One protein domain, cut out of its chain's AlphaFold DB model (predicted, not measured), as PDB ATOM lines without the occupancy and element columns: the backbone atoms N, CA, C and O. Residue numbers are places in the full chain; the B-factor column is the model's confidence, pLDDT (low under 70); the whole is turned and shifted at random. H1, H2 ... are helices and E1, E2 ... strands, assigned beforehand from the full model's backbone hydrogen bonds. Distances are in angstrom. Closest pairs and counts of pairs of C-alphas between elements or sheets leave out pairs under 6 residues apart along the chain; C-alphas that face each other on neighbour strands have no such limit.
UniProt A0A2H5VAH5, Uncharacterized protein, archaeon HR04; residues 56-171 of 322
ATOM      1  N   VAL A  56     154.466 145.487 106.958       92.62
ATOM      2  CA  VAL A  56     154.216 146.882 106.586       92.62
ATOM      3  C   VAL A  56     155.373 147.707 107.130       92.62
ATOM      4  O   VAL A  56     155.687 147.607 108.317       92.62
ATOM      5  N   GLU A  57     156.017 148.489 106.274       94.25
ATOM      6  CA  GLU A  57     157.088 149.413 106.640       94.25
ATOM      7  C   GLU A  57     156.796 150.796 106.055       94.25
ATOM      8  O   GLU A  57     156.363 150.919 104.909       94.25
ATOM      9  N   ILE A  58     157.003 151.834 106.868       94.25
ATOM     10  CA  ILE A  58     156.862 153.234 106.463       94.25
ATOM     11  C   ILE A  58     158.127 153.969 106.892       94.25
ATOM     12  O   ILE A  58     158.420 154.085 108.086       94.25
ATOM     13  N   GLU A  59     158.863 154.465 105.908       94.88
ATOM     14  CA  GLU A  59     160.100 155.217 106.083       94.88
ATOM     15  C   GLU A  59     159.885 156.649 105.596       94.88
ATOM     16  O   GLU A  59     159.297 156.880 104.541       94.88
ATOM     17  N   ALA A  60     160.320 157.618 106.393       93.50
ATOM     18  CA  ALA A  60     160.186 159.037 106.116       93.50
ATOM     19  C   ALA A  60     161.547 159.721 106.236       93.50
ATOM     20  O   ALA A  60     162.133 159.764 107.317       93.50
ATOM     21  N   HIS A  61     162.017 160.294 105.135       93.12
ATOM     22  CA  HIS A  61     163.218 161.115 105.086       93.12
ATOM     23  C   HIS A  61     162.809 162.587 105.153       93.12
ATOM     24  O   HIS A  61     162.208 163.123 104.218       93.12
ATOM     25  N   VAL A  62     163.065 163.215 106.297       92.06
ATOM     26  CA  VAL A  62     162.665 164.590 106.605       92.06
ATOM     27  C   VAL A  62     163.734 165.549 106.086       92.06
ATOM     28  O   VAL A  62     164.858 165.560 106.591       92.06
ATOM     29  N   GLY A  63     163.368 166.338 105.074       88.56
ATOM     30  CA  GLY A  63     164.164 167.433 104.525       88.56
ATOM     31  C   GLY A  63     163.863 168.773 105.202       88.56
ATOM     32  O   GLY A  63     163.259 168.836 106.275       88.56
ATOM     33  N   SER A  64     164.267 169.877 104.567       86.06
ATOM     34  CA  SER A  64     164.123 171.216 105.160       86.06
ATOM     35  C   SER A  64     162.679 171.714 105.121       86.06
ATOM     36  O   SER A  64     162.216 172.341 106.071       86.06
ATOM     37  N   ASN A  65     161.965 171.430 104.026       89.81
ATOM     38  CA  ASN A  65     160.596 171.921 103.803       89.81
ATOM     39  C   ASN A  65     159.572 170.811 103.532       89.81
ATOM     40  O   ASN A  65     158.369 171.075 103.481       89.81
ATOM     41  N   SER A  66     160.031 169.583 103.306       92.25
ATOM     42  CA  SER A  66     159.172 168.456 102.957       92.25
ATOM     43  C   SER A  66     159.764 167.142 103.449       92.25
ATOM     44  O   SER A  66     160.935 167.080 103.818       92.25
ATOM     45  N   THR A  67     158.942 166.100 103.464       93.56
ATOM     46  CA  THR A  67     159.330 164.745 103.842       93.56
ATOM     47  C   THR A  67     159.064 163.803 102.679       93.56
ATOM     48  O   THR A  67     157.940 163.741 102.172       93.56
ATOM     49  N   HIS A  68     160.081 163.043 102.282       94.31
ATOM     50  CA  HIS A  68     159.946 161.950 101.326       94.31
ATOM     51  C   HIS A  68     159.526 160.693 102.073       94.31
ATOM     52  O   HIS A  68     160.205 160.262 103.000       94.31
ATOM     53  N   VAL A  69     158.407 160.102 101.676       95.81
ATOM     54  CA  VAL A  69     157.844 158.917 102.316       95.81
ATOM     55  C   VAL A  69     157.946 157.737 101.365       95.81
ATOM     56  O   VAL A  69     157.560 157.846 100.203       95.81
ATOM     57  N   HIS A  70     158.415 156.610 101.886       96.75
ATOM     58  CA  HIS A  70     158.395 155.309 101.241       96.75
ATOM     59  C   HIS A  70     157.537 154.345 102.068       96.75
ATOM     60  O   HIS A  70     157.759 154.158 103.265       96.75
ATOM     61  N   VAL A  71     156.537 153.749 101.424       96.00
ATOM     62  CA  VAL A  71     155.638 152.750 102.007       96.00
ATOM     63  C   VAL A  71     155.842 151.422 101.287       96.00
ATOM     64  O   VAL A  71     155.588 151.340 100.086       96.00
ATOM     65  N   ASP A  72     156.243 150.391 102.031       96.50
ATOM     66  CA  ASP A  72     156.372 149.008 101.555       96.50
ATOM     67  C   ASP A  72     155.361 148.121 102.290       96.50
ATOM     68  O   ASP A  72     155.393 147.974 103.517       96.50
ATOM     69  N   ILE A  73     154.433 147.527 101.541       94.19
ATOM     70  CA  ILE A  73     153.439 146.583 102.057       94.19
ATOM     71  C   ILE A  73     153.614 145.252 101.339       94.19
ATOM     72  O   ILE A  73     153.452 145.143 100.122       94.19
ATOM     73  N   ARG A  74     153.869 144.199 102.118       92.75
ATOM     74  CA  ARG A  74     154.020 142.832 101.615       92.75
ATOM     75  C   ARG A  74     153.100 141.886 102.348       92.75
ATOM     76  O   ARG A  74     153.100 141.832 103.575       92.75
ATOM     77  N   PHE A  75     152.345 141.090 101.605       92.12
ATOM     78  CA  PHE A  75     151.468 140.088 102.199       92.12
ATOM     79  C   PHE A  75     151.249 138.899 101.272       92.12
ATOM     80  O   PHE A  75     151.620 138.896 100.096       92.12
ATOM     81  N   VAL A  76     150.644 137.865 101.847       89.88
ATOM     82  CA  VAL A  76     150.266 136.640 101.155       89.88
ATOM     83  C   VAL A  76     148.745 136.560 101.123       89.88
ATOM     84  O   VAL A  76     148.097 136.804 102.139       89.88
ATOM     85  N   THR A  77     148.196 136.235  99.958       91.12
ATOM     86  CA  THR A  77     146.756 136.066  99.727       91.12
ATOM     87  C   THR A  77     146.475 134.803  98.916       91.12
ATOM     88  O   THR A  77     147.343 134.316  98.187       91.12
ATOM     89  N   ASP A  78     145.259 134.279  99.029       88.56
ATOM     90  CA  ASP A  78     144.757 133.189  98.192       88.56
ATOM     91  C   ASP A  78     144.203 133.697  96.850       88.56
ATOM     92  O   ASP A  78     144.049 132.910  95.911       88.56
ATOM     93  N   ALA A  79     143.966 135.009  96.716       90.19
ATOM     94  CA  ALA A  79     143.508 135.636  95.482       90.19
ATOM     95  C   ALA A  79     144.492 135.403  94.323       90.19
ATOM     96  O   ALA A  79     145.707 135.577  94.458       90.19
ATOM     97  N   LYS A  80     143.969 134.999  93.158       86.44
ATOM     98  CA  LYS A  80     144.771 134.668  91.960       86.44
ATOM     99  C   LYS A  80     144.576 135.653  90.816       86.44
ATOM    100  O   LYS A  80     145.471 135.799  89.987       86.44
ATOM    101  N   ASP A  81     143.423 136.305  90.755       91.69
ATOM    102  CA  ASP A  81     143.091 137.308  89.752       91.69
ATOM    103  C   ASP A  81     143.380 138.729  90.253       91.69
ATOM    104  O   ASP A  81     143.430 139.001  91.454       91.69
ATOM    105  N   ARG A  82     143.591 139.647  89.306       93.56
ATOM    106  CA  ARG A  82     143.970 141.033  89.604       93.56
ATOM    107  C   ARG A  82     142.900 141.777  90.393       93.56
ATOM    108  O   ARG A  82     143.260 142.579  91.246       93.56
ATOM    109  N   ASP A  83     141.623 141.519  90.125       94.56
ATOM    110  CA  ASP A  83     140.519 142.249  90.751       94.56
ATOM    111  C   ASP A  83     140.415 141.908  92.239       94.56
ATOM    112  O   ASP A  83     140.325 142.800  93.086       94.56
ATOM    113  N   ALA A  84     140.500 140.619  92.577       94.19
ATOM    114  CA  ALA A  84     140.532 140.164  93.959       94.19
ATOM    115  C   ALA A  84     141.774 140.680  94.703       94.19
ATOM    116  O   ALA A  84     141.639 141.197  95.813       94.19
ATOM    117  N   ILE A  85     142.959 140.624  94.079       94.31
ATOM    118  CA  ILE A  85     144.199 141.148  94.674       94.31
ATOM    119  C   ILE A  85     144.101 142.662  94.904       94.31
ATOM    120  O   ILE A  85     144.482 143.143  95.968       94.31
ATOM    121  N   ALA A  86     143.580 143.420  93.934       95.62
ATOM    122  CA  ALA A  86     143.410 144.866  94.054       95.62
ATOM    123  C   ALA A  86     142.454 145.230  95.189       95.62
ATOM    124  O   ALA A  86     142.735 146.151  95.951       95.62
ATOM    125  N   ARG A  87     141.340 144.501  95.333       95.94
ATOM    126  CA  ARG A  87     140.390 144.711  96.432       95.94
ATOM    127  C   ARG A  87     141.051 144.492  97.791       95.94
ATOM    128  O   ARG A  87     140.975 145.376  98.637       95.94
ATOM    129  N   GLU A  88     141.749 143.374  97.971       95.19
ATOM    130  CA  GLU A  88     142.455 143.095  99.227       95.19
ATOM    131  C   GLU A  88     143.571 144.105  99.511       95.19
ATOM    132  O   GLU A  88     143.755 144.529 100.650       95.19
ATOM    133  N   LEU A  89     144.314 144.523  98.485       94.56
ATOM    134  CA  LEU A  89     145.336 145.552  98.638       94.56
ATOM    135  C   LEU A  89     144.711 146.895  99.042       94.56
ATOM    136  O   LEU A  89     145.201 147.520  99.975       94.56
ATOM    137  N   ASN A  90     143.603 147.308  98.419       94.69
ATOM    138  CA  ASN A  90     142.876 148.533  98.774       94.69
ATOM    139  C   ASN A  90     142.361 148.522 100.223       94.69
ATOM    140  O   ASN A  90     142.290 149.574 100.856       94.69
ATOM    141  N   GLU A  91     142.009 147.355 100.759       93.38
ATOM    142  CA  GLU A  91     141.653 147.208 102.174       93.38
ATOM    143  C   GLU A  91     142.884 147.343 103.081       93.38
ATOM    144  O   GLU A  91     142.811 147.990 104.122       93.38
ATOM    145  N   ARG A  92     144.031 146.789 102.669       93.62
ATOM    146  CA  ARG A  92     145.267 146.761 103.470       93.62
ATOM    147  C   ARG A  92     146.066 148.061 103.463       93.62
ATOM    148  O   ARG A  92     146.758 148.328 104.440       93.62
ATOM    149  N   ILE A  93     146.001 148.863 102.398       94.38
ATOM    150  CA  ILE A  93     146.702 150.162 102.349       94.38
ATOM    151  C   ILE A  93     146.048 151.217 103.251       94.38
ATOM    152  O   ILE A  93     146.678 152.220 103.571       94.38
ATOM    153  N   ARG A  94     144.796 151.004 103.674       93.31
ATOM    154  CA  ARG A  94     144.053 151.914 104.556       93.31
ATOM    155  C   ARG A  94     144.481 151.724 106.004       93.31
ATOM    156  O   ARG A  94     143.792 151.092 106.800       93.31
ATOM    157  N   LEU A  95     145.646 152.268 106.319       93.25
ATOM    158  CA  LEU A  95     146.195 152.274 107.666       93.25
ATOM    159  C   LEU A  95     145.627 153.462 108.451       93.25
ATOM    160  O   LEU A  95     145.547 154.582 107.941       93.25
ATOM    161  N   ASP A  96     145.231 153.218 109.697       94.19
ATOM    162  CA  ASP A  96     144.843 154.281 110.615       94.19
ATOM    163  C   ASP A  96     146.073 155.066 111.114       94.19
ATOM    164  O   ASP A  96     147.224 154.635 110.983       94.19
ATOM    165  N   ARG A  97     145.821 156.252 111.680       96.50
ATOM    166  CA  ARG A  97     146.879 157.158 112.153       96.50
ATOM    167  C   ARG A  97     147.743 156.532 113.242       96.50
ATOM    168  O   ARG A  97     148.952 156.744 113.219       96.50
ATOM    169  N   ASP A  98     147.148 155.781 114.164       95.25
ATOM    170  CA  ASP A  98     147.862 155.211 115.308       95.25
ATOM    171  C   ASP A  98     148.815 154.108 114.833       95.25
ATOM    172  O   ASP A  98     149.981 154.071 115.232       95.25
ATOM    173  N   THR A  99     148.365 153.277 113.887       94.25
ATOM    174  CA  THR A  99     149.198 152.277 113.210       94.25
ATOM    175  C   THR A  99     150.370 152.935 112.481       94.25
ATOM    176  O   THR A  99     151.514 152.520 112.672       94.25
ATOM    177  N   ILE A 100     150.121 153.984 111.685       95.69
ATOM    178  CA  ILE A 100     151.183 154.717 110.977       95.69
ATOM    179  C   ILE A 100     152.171 155.317 111.981       95.69
ATOM    180  O   ILE A 100     153.376 155.130 111.837       95.69
ATOM    181  N   ALA A 101     151.684 155.987 113.027       95.00
ATOM    182  CA  ALA A 101     152.524 156.590 114.058       95.00
ATOM    183  C   ALA A 101     153.399 155.557 114.784       95.00
ATOM    184  O   ALA A 101     154.546 155.870 115.120       95.00
ATOM    185  N   GLY A 102     152.887 154.340 114.994       95.62
ATOM    186  CA  GLY A 102     153.612 153.241 115.631       95.62
ATOM    187  C   GLY A 102     154.724 152.633 114.770       95.62
ATOM    188  O   GLY A 102     155.733 152.190 115.315       95.62
ATOM    189  N   ILE A 103     154.575 152.632 113.439       95.69
ATOM    190  CA  ILE A 103     155.538 151.996 112.517       95.69
ATOM    191  C   ILE A 103     156.426 152.984 111.749       95.69
ATOM    192  O   ILE A 103     157.417 152.565 111.150       95.69
ATOM    193  N   LEU A 104     156.096 154.280 111.767       95.38
ATOM    194  CA  LEU A 104     156.827 155.329 111.057       95.38
ATOM    195  C   LEU A 104     158.251 155.491 111.601       95.38
ATOM    196  O   LEU A 104     158.457 155.999 112.716       95.38
ATOM    197  N   LYS A 105     159.231 155.161 110.759       95.12
ATOM    198  CA  LYS A 105     160.646 155.474 110.970       95.12
ATOM    199  C   LYS A 105     160.964 156.794 110.279       95.12
ATOM    200  O   LYS A 105     160.826 156.892 109.066       95.12
ATOM    201  N   ALA A 106     161.349 157.802 111.056       91.56
ATOM    202  CA  ALA A 106     161.700 159.118 110.535       91.56
ATOM    203  C   ALA A 106     163.204 159.355 110.691       91.56
ATOM    204  O   ALA A 106     163.728 159.274 111.804       91.56
ATOM    205  N   GLU A 107     163.877 159.671 109.592       89.88
ATOM    206  CA  GLU A 107     165.299 160.002 109.540       89.88
ATOM    207  C   GLU A 107     165.465 161.410 108.964       89.88
ATOM    208  O   GLU A 107     164.717 161.811 108.077       89.88
ATOM    209  N   HIS A 108     166.405 162.192 109.497       87.50
ATOM    210  CA  HIS A 108     166.713 163.517 108.951       87.50
ATOM    211  C   HIS A 108     167.787 163.369 107.879       87.50
ATOM    212  O   HIS A 108     168.830 162.768 108.139       87.50
ATOM    213  N   GLU A 109     167.541 163.927 106.699       78.00
ATOM    214  CA  GLU A 109     168.461 163.850 105.567       78.00
ATOM    215  C   GLU A 109     168.969 165.262 105.239       78.00
ATOM    216  O   GLU A 109     168.187 166.189 105.030       78.00
ATOM    217  N   GLU A 110     170.292 165.460 105.233       68.75
ATOM    218  CA  GLU A 110     170.908 166.775 104.964       68.75
ATOM    219  C   GLU A 110     170.844 167.173 103.476       68.75
ATOM    220  O   GLU A 110     171.160 168.308 103.106       68.75
ATOM    221  N   HIS A 111     170.432 166.248 102.607       64.88
ATOM    222  CA  HIS A 111     170.335 166.448 101.169       64.88
ATOM    223  C   HIS A 111     168.942 166.070 100.669       64.88
ATOM    224  O   HIS A 111     168.538 164.917 100.754       64.88
ATOM    225  N   GLU A 112     168.228 167.054 100.121       62.16
ATOM    226  CA  GLU A 112     166.968 166.830  99.414       62.16
ATOM    227  C   GLU A 112     167.288 166.198  98.050       62.16
ATOM    228  O   GLU A 112     167.725 166.871  97.115       62.16
ATOM    229  N   GLU A 113     167.130 164.879  97.941       65.25
ATOM    230  CA  GLU A 113     167.046 164.229  96.637       65.25
ATOM    231  C   GLU A 113     165.643 164.460  96.065       65.25
ATOM    232  O   GLU A 113     164.650 164.090  96.686       65.25
ATOM    233  N   ASP A 114     165.549 165.012  94.850       66.81
ATOM    234  CA  ASP A 114     164.288 165.148  94.107       66.81
ATOM    235  C   ASP A 114     163.716 163.763  93.728       66.81
ATOM    236  O   ASP A 114     163.782 163.315  92.574       66.81
ATOM    237  N   ARG A 115     163.146 163.044  94.700       75.25
ATOM    238  CA  ARG A 115     162.451 161.776  94.462       75.25
ATOM    239  C   ARG A 115     161.051 162.064  93.937       75.25
ATOM    240  O   ARG A 115     160.234 162.716  94.588       75.25
ATOM    241  N   LYS A 116     160.780 161.590  92.720       85.56
ATOM    242  CA  LYS A 116     159.461 161.689  92.083       85.56
ATOM    243  C   LYS A 116     158.500 160.687  92.706       85.56
ATOM    244  O   LYS A 116     158.907 159.588  93.063       85.56
ATOM    245  N   GLU A 117     157.219 161.046  92.738       92.81
ATOM    246  CA  GLU A 117     156.161 160.118  93.134       92.81
ATOM    247  C   GLU A 117     156.185 158.865  92.245       92.81
ATOM    248  O   GLU A 117     156.207 158.960  91.012       92.81
ATOM    249  N   LYS A 118     156.201 157.690  92.876       95.25
ATOM    250  CA  LYS A 118     156.296 156.397  92.200       95.25
ATOM    251  C   LYS A 118     155.420 155.377  92.913       95.25
ATOM    252  O   LYS A 118     155.528 155.199  94.116       95.25
ATOM    253  N   LEU A 119     154.600 154.665  92.146       95.81
ATOM    254  CA  LEU A 119     153.784 153.552  92.624       95.81
ATOM    255  C   LEU A 119     154.126 152.295  91.826       95.81
ATOM    256  O   LEU A 119     154.078 152.302  90.593       95.81
ATOM    257  N   GLU A 120     154.442 151.210  92.519       96.38
ATOM    258  CA  GLU A 120     154.719 149.915  91.914       96.38
ATOM    259  C   GLU A 120     153.996 148.807  92.683       96.38
ATOM    260  O   GLU A 120     154.162 148.647  93.888       96.38
ATOM    261  N   VAL A 121     153.181 148.022  91.974       95.69
ATOM    262  CA  VAL A 121     152.470 146.879  92.557       95.69
ATOM    263  C   VAL A 121     152.826 145.623  91.783       95.69
ATOM    264  O   VAL A 121     152.605 145.530  90.571       95.69
ATOM    265  N   LYS A 122     153.372 144.636  92.486       95.19
ATOM    266  CA  LYS A 122     153.748 143.334  91.935       95.19
ATOM    267  C   LYS A 122     152.997 142.236  92.656       95.19
ATOM    268  O   LYS A 122     152.939 142.210  93.880       95.19
ATOM    269  N   ALA A 123     152.492 141.282  91.891       93.69
ATOM    270  CA  ALA A 123     151.880 140.083  92.434       93.69
ATOM    271  C   ALA A 123     152.508 138.855  91.784       93.69
ATOM    272  O   ALA A 123     152.486 138.695  90.565       93.69
ATOM    273  N   LYS A 124     153.081 137.983  92.608       88.81
ATOM    274  CA  LYS A 124     153.690 136.731  92.178       88.81
ATOM    275  C   LYS A 124     152.756 135.582  92.515       88.81
ATOM    276  O   LYS A 124     152.611 135.220  93.685       88.81
ATOM    277  N   VAL A 125     152.147 135.007  91.486       84.94
ATOM    278  CA  VAL A 125     151.168 133.930  91.643       84.94
ATOM    279  C   VAL A 125     151.885 132.584  91.682       84.94
ATOM    280  O   VAL A 125     152.735 132.287  90.841       84.94
ATOM    281  N   THR A 126     151.537 131.772  92.676       76.50
ATOM    282  CA  THR A 126     151.974 130.376  92.818       76.50
ATOM    283  C   THR A 126     150.749 129.459  92.939       76.50
ATOM    284  O   THR A 126     149.636 129.963  93.130       76.50
ATOM    285  N   PRO A 127     150.902 128.120  92.867       70.25
ATOM    286  CA  PRO A 127     149.763 127.206  92.949       70.25
ATOM    287  C   PRO A 127     149.020 127.312  94.279       70.25
ATOM    288  O   PRO A 127     147.796 127.295  94.290       70.25
ATOM    289  N   SER A 128     149.750 127.472  95.388       73.50
ATOM    290  CA  SER A 128     149.151 127.614  96.713       73.50
ATOM    291  C   SER A 128     148.685 129.047  96.938       73.50
ATOM    292  O   SER A 128     147.491 129.294  97.031       73.50
ATOM    293  N   ASN A 129     149.589 130.031  96.886       83.69
ATOM    294  CA  ASN A 129     149.295 131.399  97.340       83.69
ATOM    295  C   ASN A 129     149.775 132.448  96.321       83.69
ATOM    296  O   ASN A 129     150.418 132.120  95.321       83.69
ATOM    297  N   THR A 130     149.466 133.712  96.566       85.19
ATOM    298  CA  THR A 130     149.960 134.864  95.813       85.19
ATOM    299  C   THR A 130     150.705 135.784  96.763       85.19
ATOM    300  O   THR A 130     150.199 136.137  97.824       85.19
ATOM    301  N   PHE A 131     151.923 136.156  96.383       90.19
ATOM    302  CA  PHE A 131     152.751 137.095  97.135       90.19
ATOM    303  C   PHE A 131     152.600 138.476  96.513       90.19
ATOM    304  O   PHE A 131     152.910 138.646  95.332       90.19
ATOM    305  N   VAL A 132     152.129 139.440  97.292       93.25
ATOM    306  CA  VAL A 132     151.879 140.811  96.840       93.25
ATOM    307  C   VAL A 132     152.928 141.731  97.454       93.25
ATOM    308  O   VAL A 132     153.212 141.623  98.645       93.25
ATOM    309  N   SER A 133     153.502 142.604  96.627       95.38
ATOM    310  CA  SER A 133     154.426 143.676  97.007       95.38
ATOM    311  C   SER A 133     153.857 144.990  96.494       95.38
ATOM    312  O   SER A 133     153.554 145.105  95.301       95.38
ATOM    313  N   PHE A 134     153.700 145.950  97.389       96.19
ATOM    314  CA  PHE A 134     153.252 147.304  97.110       96.19
ATOM    315  C   PHE A 134     154.344 148.256  97.583       96.19
ATOM    316  O   PHE A 134     154.642 148.278  98.771       96.19
ATOM    317  N   ASP A 135     154.908 149.013  96.649       96.44
ATOM    318  CA  ASP A 135     155.929 150.026  96.901       96.44
ATOM    319  C   ASP A 135     155.369 151.385  96.455       96.44
ATOM    320  O   ASP A 135     155.032 151.570  95.278       96.44
ATOM    321  N   TYR A 136     155.238 152.334  97.383       96.94
ATOM    322  CA  TYR A 136     154.742 153.681  97.097       96.94
ATOM    323  C   TYR A 136     155.655 154.748  97.697       96.94
ATOM    324  O   TYR A 136     155.830 154.830  98.910       96.94
ATOM    325  N   GLU A 137     156.221 155.577  96.826       96.12
ATOM    326  CA  GLU A 137     157.071 156.712  97.166       96.12
ATOM    327  C   GLU A 137     156.341 158.014  96.830       96.12
ATOM    328  O   GLU A 137     155.836 158.174  95.717       96.12
ATOM    329  N   PHE A 138     156.286 158.957  97.772       96.00
ATOM    330  CA  PHE A 138     155.647 160.264  97.583       96.00
ATOM    331  C   PHE A 138     156.221 161.326  98.527       96.00
ATOM    332  O   PHE A 138     156.991 161.026  99.435       96.00
ATOM    333  N   VAL A 139     155.833 162.586  98.317       94.81
ATOM    334  CA  VAL A 139     156.268 163.725  99.140       94.81
ATOM    335  C   VAL A 139     155.101 164.279  99.952       94.81
ATOM    336  O   VAL A 139     153.985 164.441  99.443       94.81
ATOM    337  N   VAL A 140     155.373 164.605 101.214       94.88
ATOM    338  CA  VAL A 140     154.473 165.328 102.116       94.88
ATOM    339  C   VAL A 140     155.102 166.674 102.469       94.88
ATOM    340  O   VAL A 140     156.257 166.736 102.878       94.88
ATOM    341  N   ASN A 141     154.336 167.761 102.369       94.19
ATOM    342  CA  ASN A 141     154.782 169.108 102.750       94.19
ATOM    343  C   ASN A 141     154.675 169.315 104.271       94.19
ATOM    344  O   ASN A 141     153.917 170.161 104.742       94.19
ATOM    345  N   ALA A 142     155.376 168.481 105.032       94.38
ATOM    346  CA  ALA A 142     155.434 168.522 106.484       94.38
ATOM    347  C   ALA A 142     156.804 168.028 106.955       94.38
ATOM    348  O   ALA A 142     157.396 167.168 106.308       94.38
ATOM    349  N   THR A 143     157.279 168.547 108.083       94.06
ATOM    350  CA  THR A 143     158.522 168.117 108.749       94.06
ATOM    351  C   THR A 143     158.278 167.655 110.189       94.06
ATOM    352  O   THR A 143     159.066 166.895 110.746       94.06
ATOM    353  N   GLU A 144     157.157 168.058 110.791       95.81
ATOM    354  CA  GLU A 144     156.730 167.597 112.111       95.81
ATOM    355  C   GLU A 144     156.107 166.200 112.028       95.81
ATOM    356  O   GLU A 144     155.284 165.930 111.152       95.81
ATOM    357  N   ARG A 145     156.464 165.314 112.968       94.94
ATOM    358  CA  ARG A 145     156.050 163.899 112.958       94.94
ATOM    359  C   ARG A 145     154.536 163.719 112.821       94.94
ATOM    360  O   ARG A 145     154.112 162.932 111.983       94.94
ATOM    361  N   ASP A 146     153.734 164.449 113.592       96.88
ATOM    362  CA  ASP A 146     152.271 164.314 113.563       96.88
ATOM    363  C   ASP A 146     151.685 164.746 112.213       96.88
ATOM    364  O   ASP A 146     150.826 164.066 111.652       96.88
ATOM    365  N   ALA A 147     152.215 165.825 111.634       97.00
ATOM    366  CA  ALA A 147     151.818 166.293 110.311       97.00
ATOM    367  C   ALA A 147     152.274 165.335 109.191       97.00
ATOM    368  O   ALA A 147     151.566 165.170 108.196       97.00
ATOM    369  N   ILE A 148     153.422 164.663 109.353       96.88
ATOM    370  CA  ILE A 148     153.861 163.585 108.455       96.88
ATOM    371  C   ILE A 148     152.878 162.415 108.536       96.88
ATOM    372  O   ILE A 148     152.396 161.970 107.497       96.88
ATOM    373  N   VAL A 149     152.529 161.952 109.743       97.75
ATOM    374  CA  VAL A 149     151.540 160.878 109.948       97.75
ATOM    375  C   VAL A 149     150.211 161.225 109.272       97.75
ATOM    376  O   VAL A 149     149.657 160.393 108.552       97.75
ATOM    377  N   ASP A 150     149.738 162.463 109.421       97.50
ATOM    378  CA  ASP A 150     148.510 162.947 108.777       97.50
ATOM    379  C   ASP A 150     148.606 162.949 107.256       97.50
ATOM    380  O   ASP A 150     147.690 162.489 106.566       97.50
ATOM    381  N   GLY A 151     149.730 163.428 106.725       97.06
ATOM    382  CA  GLY A 151     149.993 163.428 105.294       97.06
ATOM    383  C   GLY A 151     150.030 162.018 104.710       97.06
ATOM    384  O   GLY A 151     149.420 161.775 103.668       97.06
ATOM    385  N   VAL A 152     150.680 161.075 105.397       96.94
ATOM    386  CA  VAL A 152     150.732 159.661 104.995       96.94
ATOM    387  C   VAL A 152     149.343 159.035 105.033       96.94
ATOM    388  O   VAL A 152     148.910 158.467 104.030       96.94
ATOM    389  N   ALA A 153     148.607 159.198 106.135       97.19
ATOM    390  CA  ALA A 153     147.248 158.679 106.273       97.19
ATOM    391  C   ALA A 153     146.326 159.230 105.176       97.19
ATOM    392  O   ALA A 153     145.579 158.484 104.543       97.19
ATOM    393  N   SER A 154     146.401 160.535 104.903       96.38
ATOM    394  CA  SER A 154     145.612 161.166 103.845       96.38
ATOM    395  C   SER A 154     145.965 160.622 102.461       96.38
ATOM    396  O   SER A 154     145.062 160.396 101.657       96.38
ATOM    397  N   ARG A 155     147.255 160.422 102.163       95.94
ATOM    398  CA  ARG A 155     147.715 159.917 100.862       95.94
ATOM    399  C   ARG A 155     147.307 158.470 100.637       95.94
ATOM    400  O   ARG A 155     146.752 158.166  99.584       95.94
ATOM    401  N   LEU A 156     147.503 157.608 101.631       95.31
ATOM    402  CA  LEU A 156     147.116 156.201 101.548       95.31
ATOM    403  C   LEU A 156     145.594 156.023 101.443       95.31
ATOM    404  O   LEU A 156     145.131 155.208 100.651       95.31
ATOM    405  N   ASN A 157     144.803 156.828 102.160       94.19
ATOM    406  CA  ASN A 157     143.338 156.764 102.083       94.19
ATOM    407  C   ASN A 157     142.764 157.298 100.765       94.19
ATOM    408  O   ASN A 157     141.689 156.867 100.346       94.19
ATOM    409  N   ALA A 158     143.458 158.237 100.117       95.31
ATOM    410  CA  ALA A 158     143.082 158.743  98.799       95.31
ATOM    411  C   ALA A 158     143.489 157.792  97.661       95.31
ATOM    412  O   ALA A 158     142.979 157.918  96.545       95.31
ATOM    413  N   LEU A 159     144.409 156.859  97.922       94.69
ATOM    414  CA  LEU A 159     144.917 155.938  96.920       94.69
ATOM    415  C   LEU A 159     143.883 154.847  96.609       94.69
ATOM    416  O   LEU A 159     143.313 154.219  97.499       94.69
ATOM    417  N   SER A 160     143.661 154.611  95.318       94.56
ATOM    418  CA  SER A 160     142.828 153.521  94.814       94.56
ATOM    419  C   SER A 160     143.622 152.746  93.776       94.56
ATOM    420  O   SER A 160     143.935 153.274  92.708       94.56
ATOM    421  N   ILE A 161     143.947 151.494  94.084       94.69
ATOM    422  CA  ILE A 161     144.707 150.625  93.189       94.69
ATOM    423  C   ILE A 161     143.777 150.067  92.119       94.69
ATOM    424  O   ILE A 161     142.841 149.323  92.423       94.69
ATOM    425  N   ASP A 162     144.056 150.426  90.867       93.88
ATOM    426  CA  ASP A 162     143.419 149.838  89.693       93.88
ATOM    427  C   ASP A 162     143.992 148.422  89.474       93.88
ATOM    428  O   ASP A 162     145.214 148.245  89.453       93.88
ATOM    429  N   PRO A 163     143.156 147.390  89.276       93.62
ATOM    430  CA  PRO A 163     143.620 146.042  88.941       93.62
ATOM    431  C   PRO A 163     144.652 145.999  87.802       93.62
ATOM    432  O   PRO A 163     145.561 145.166  87.808       93.62
ATOM    433  N   ASN A 164     144.570 146.916  86.836       92.69
ATOM    434  CA  ASN A 164     145.477 147.001  85.695       92.69
ATOM    435  C   ASN A 164     146.875 147.529  86.042       92.69
ATOM    436  O   ASN A 164     147.806 147.281  85.274       92.69
ATOM    437  N   THR A 165     147.058 148.207  87.180       92.56
ATOM    438  CA  THR A 165     148.395 148.628  87.639       92.56
ATOM    439  C   THR A 165     149.182 147.477  88.262       92.56
ATOM    440  O   THR A 165     150.393 147.586  88.444       92.56
ATOM    441  N   ILE A 166     148.519 146.357  88.572       94.06
ATOM    442  CA  ILE A 166     149.153 145.192  89.188       94.06
ATOM    443  C   ILE A 166     149.927 144.405  88.134       94.06
ATOM    444  O   ILE A 166     149.367 143.733  87.257       94.06
ATOM    445  N   ARG A 167     151.254 144.419  88.262       93.50
ATOM    446  CA  ARG A 167     152.130 143.572  87.459       93.50
ATOM    447  C   ARG A 167     152.085 142.143  87.992       93.50
ATOM    448  O   ARG A 167     152.722 141.810  88.990       93.50
ATOM    449  N   MET A 168     151.346 141.297  87.284       89.00
ATOM    450  CA  MET A 168     151.270 139.865  87.566       89.00
ATOM    451  C   MET A 168     152.504 139.149  87.014       89.00
ATOM    452  O   MET A 168     152.774 139.199  85.814       89.00
ATOM    453  N   GLU A 169     153.223 138.448  87.880       84.12
ATOM    454  CA  GLU A 169     154.239 137.472  87.505       84.12
ATOM    455  C   GLU A 169     153.710 136.066  87.795       84.12
ATOM    456  O   GLU A 169     153.725 135.600  88.937       84.12
ATOM    457  N   ASP A 170     153.256 135.371  86.748       74.19
ATOM    458  CA  ASP A 170     152.985 133.939  86.834       74.19
ATOM    459  C   ASP A 170     154.309 133.172  86.697       74.19
ATOM    460  O   ASP A 170     155.008 133.240  85.675       74.19
ATOM    461  N   MET A 171     154.676 132.428  87.745       65.31
ATOM    462  CA  MET A 171     155.883 131.603  87.733       65.31
ATOM    463  C   MET A 171     155.860 130.561  86.611       65.31
ATOM    464  O   MET A 171     156.923 130.213  86.090       65.31
TER     465      MET A 171
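Overview. This is residues 56 to 171 of the 322 residues of an uncharacterized protein of archaeon HR04 (UniProt A0A2H5VAH5). A long, twisted sheet of six strands forms one layer, and two helices, H1 and H3, lie over one of its faces, one toward each end of the long strands E2 and E5. A short third helix, H2, packs on H3 and only grazes the sheet by E1 and E3. The printed part has 116 residues with three named helices and six named strands, in the order E1 E2 H1 H2 E3 E4 E5 H3 E6. The sheet runs E3 E1 E2 E5 E4 E6 and is mixed: E1, E2, E5 and E4 are antiparallel in turn, while the edge strands E3 and E6 are parallel to their neighbours. The class is mixed, helices and strands; the whole is compact, with a radius of gyration of the C-alphas of 15.1 A, and elongated, spanning 47 by 27 by 20 A.

Arrangement. Start with E1, residues 56 to 62, which forms an antiparallel hairpin with E2, residues 67 to 77; N 59 and O 70 are 2.9 A apart. E2 is antiparallel to E5, residues 130 to 140, with N 71 and O 136 at 2.8 A. E5 forms a hairpin with E4, residues 118 to 125, with N 120 and O 135 at 2.8 A. Look at the edges for E3, residues 104 to 108, parallel to E1, with N 60 and O 105 at 2.8 A, and E6, residues 166 to 170, parallel to E4, with N 169 and O 123 at 2.8 A. H1, residues 82 to 92, and H3, residues 145 to 158, are on the same face, at heights over the sheet of 9.3 A and 9.4 A, making two layers, helices on one face of a sheet. On the local plane H1 runs slantwise to E5 at 55 degrees, and H3 to E1 at 54 degrees. H1 and H3 are apart. H2, residues 97 to 103, touches H3, the closest C-alphas being those of Ala 101 and Val 149, 6.0 A; they run opposite ways at a steep tilt of 68 degrees, only just short of about perpendicular. In H1, H2 and H3 every O i to N i+4 pair is within hydrogen-bond range.

Along the chain. Find C-alpha 56 at (154.216, 146.882, 106.586), where E1 begins, 19.6 A long. E2 covers 31.6 A, E5 31.4 A and E4 23.1 A; H3 runs 19.9 A from C-alpha 145 at (156.050, 163.899, 112.958). E6 ends at C-alpha 170, (152.985, 133.939, 86.834).

Size, cuts and confidence. The two C-alphas farthest apart, Ser 64 and Pro 127, are 47.9 A apart. The printed part has no cut, and no link is long. Mean pLDDT of the printed part is 91.1; residues 110 to 114 and 171 are under 70.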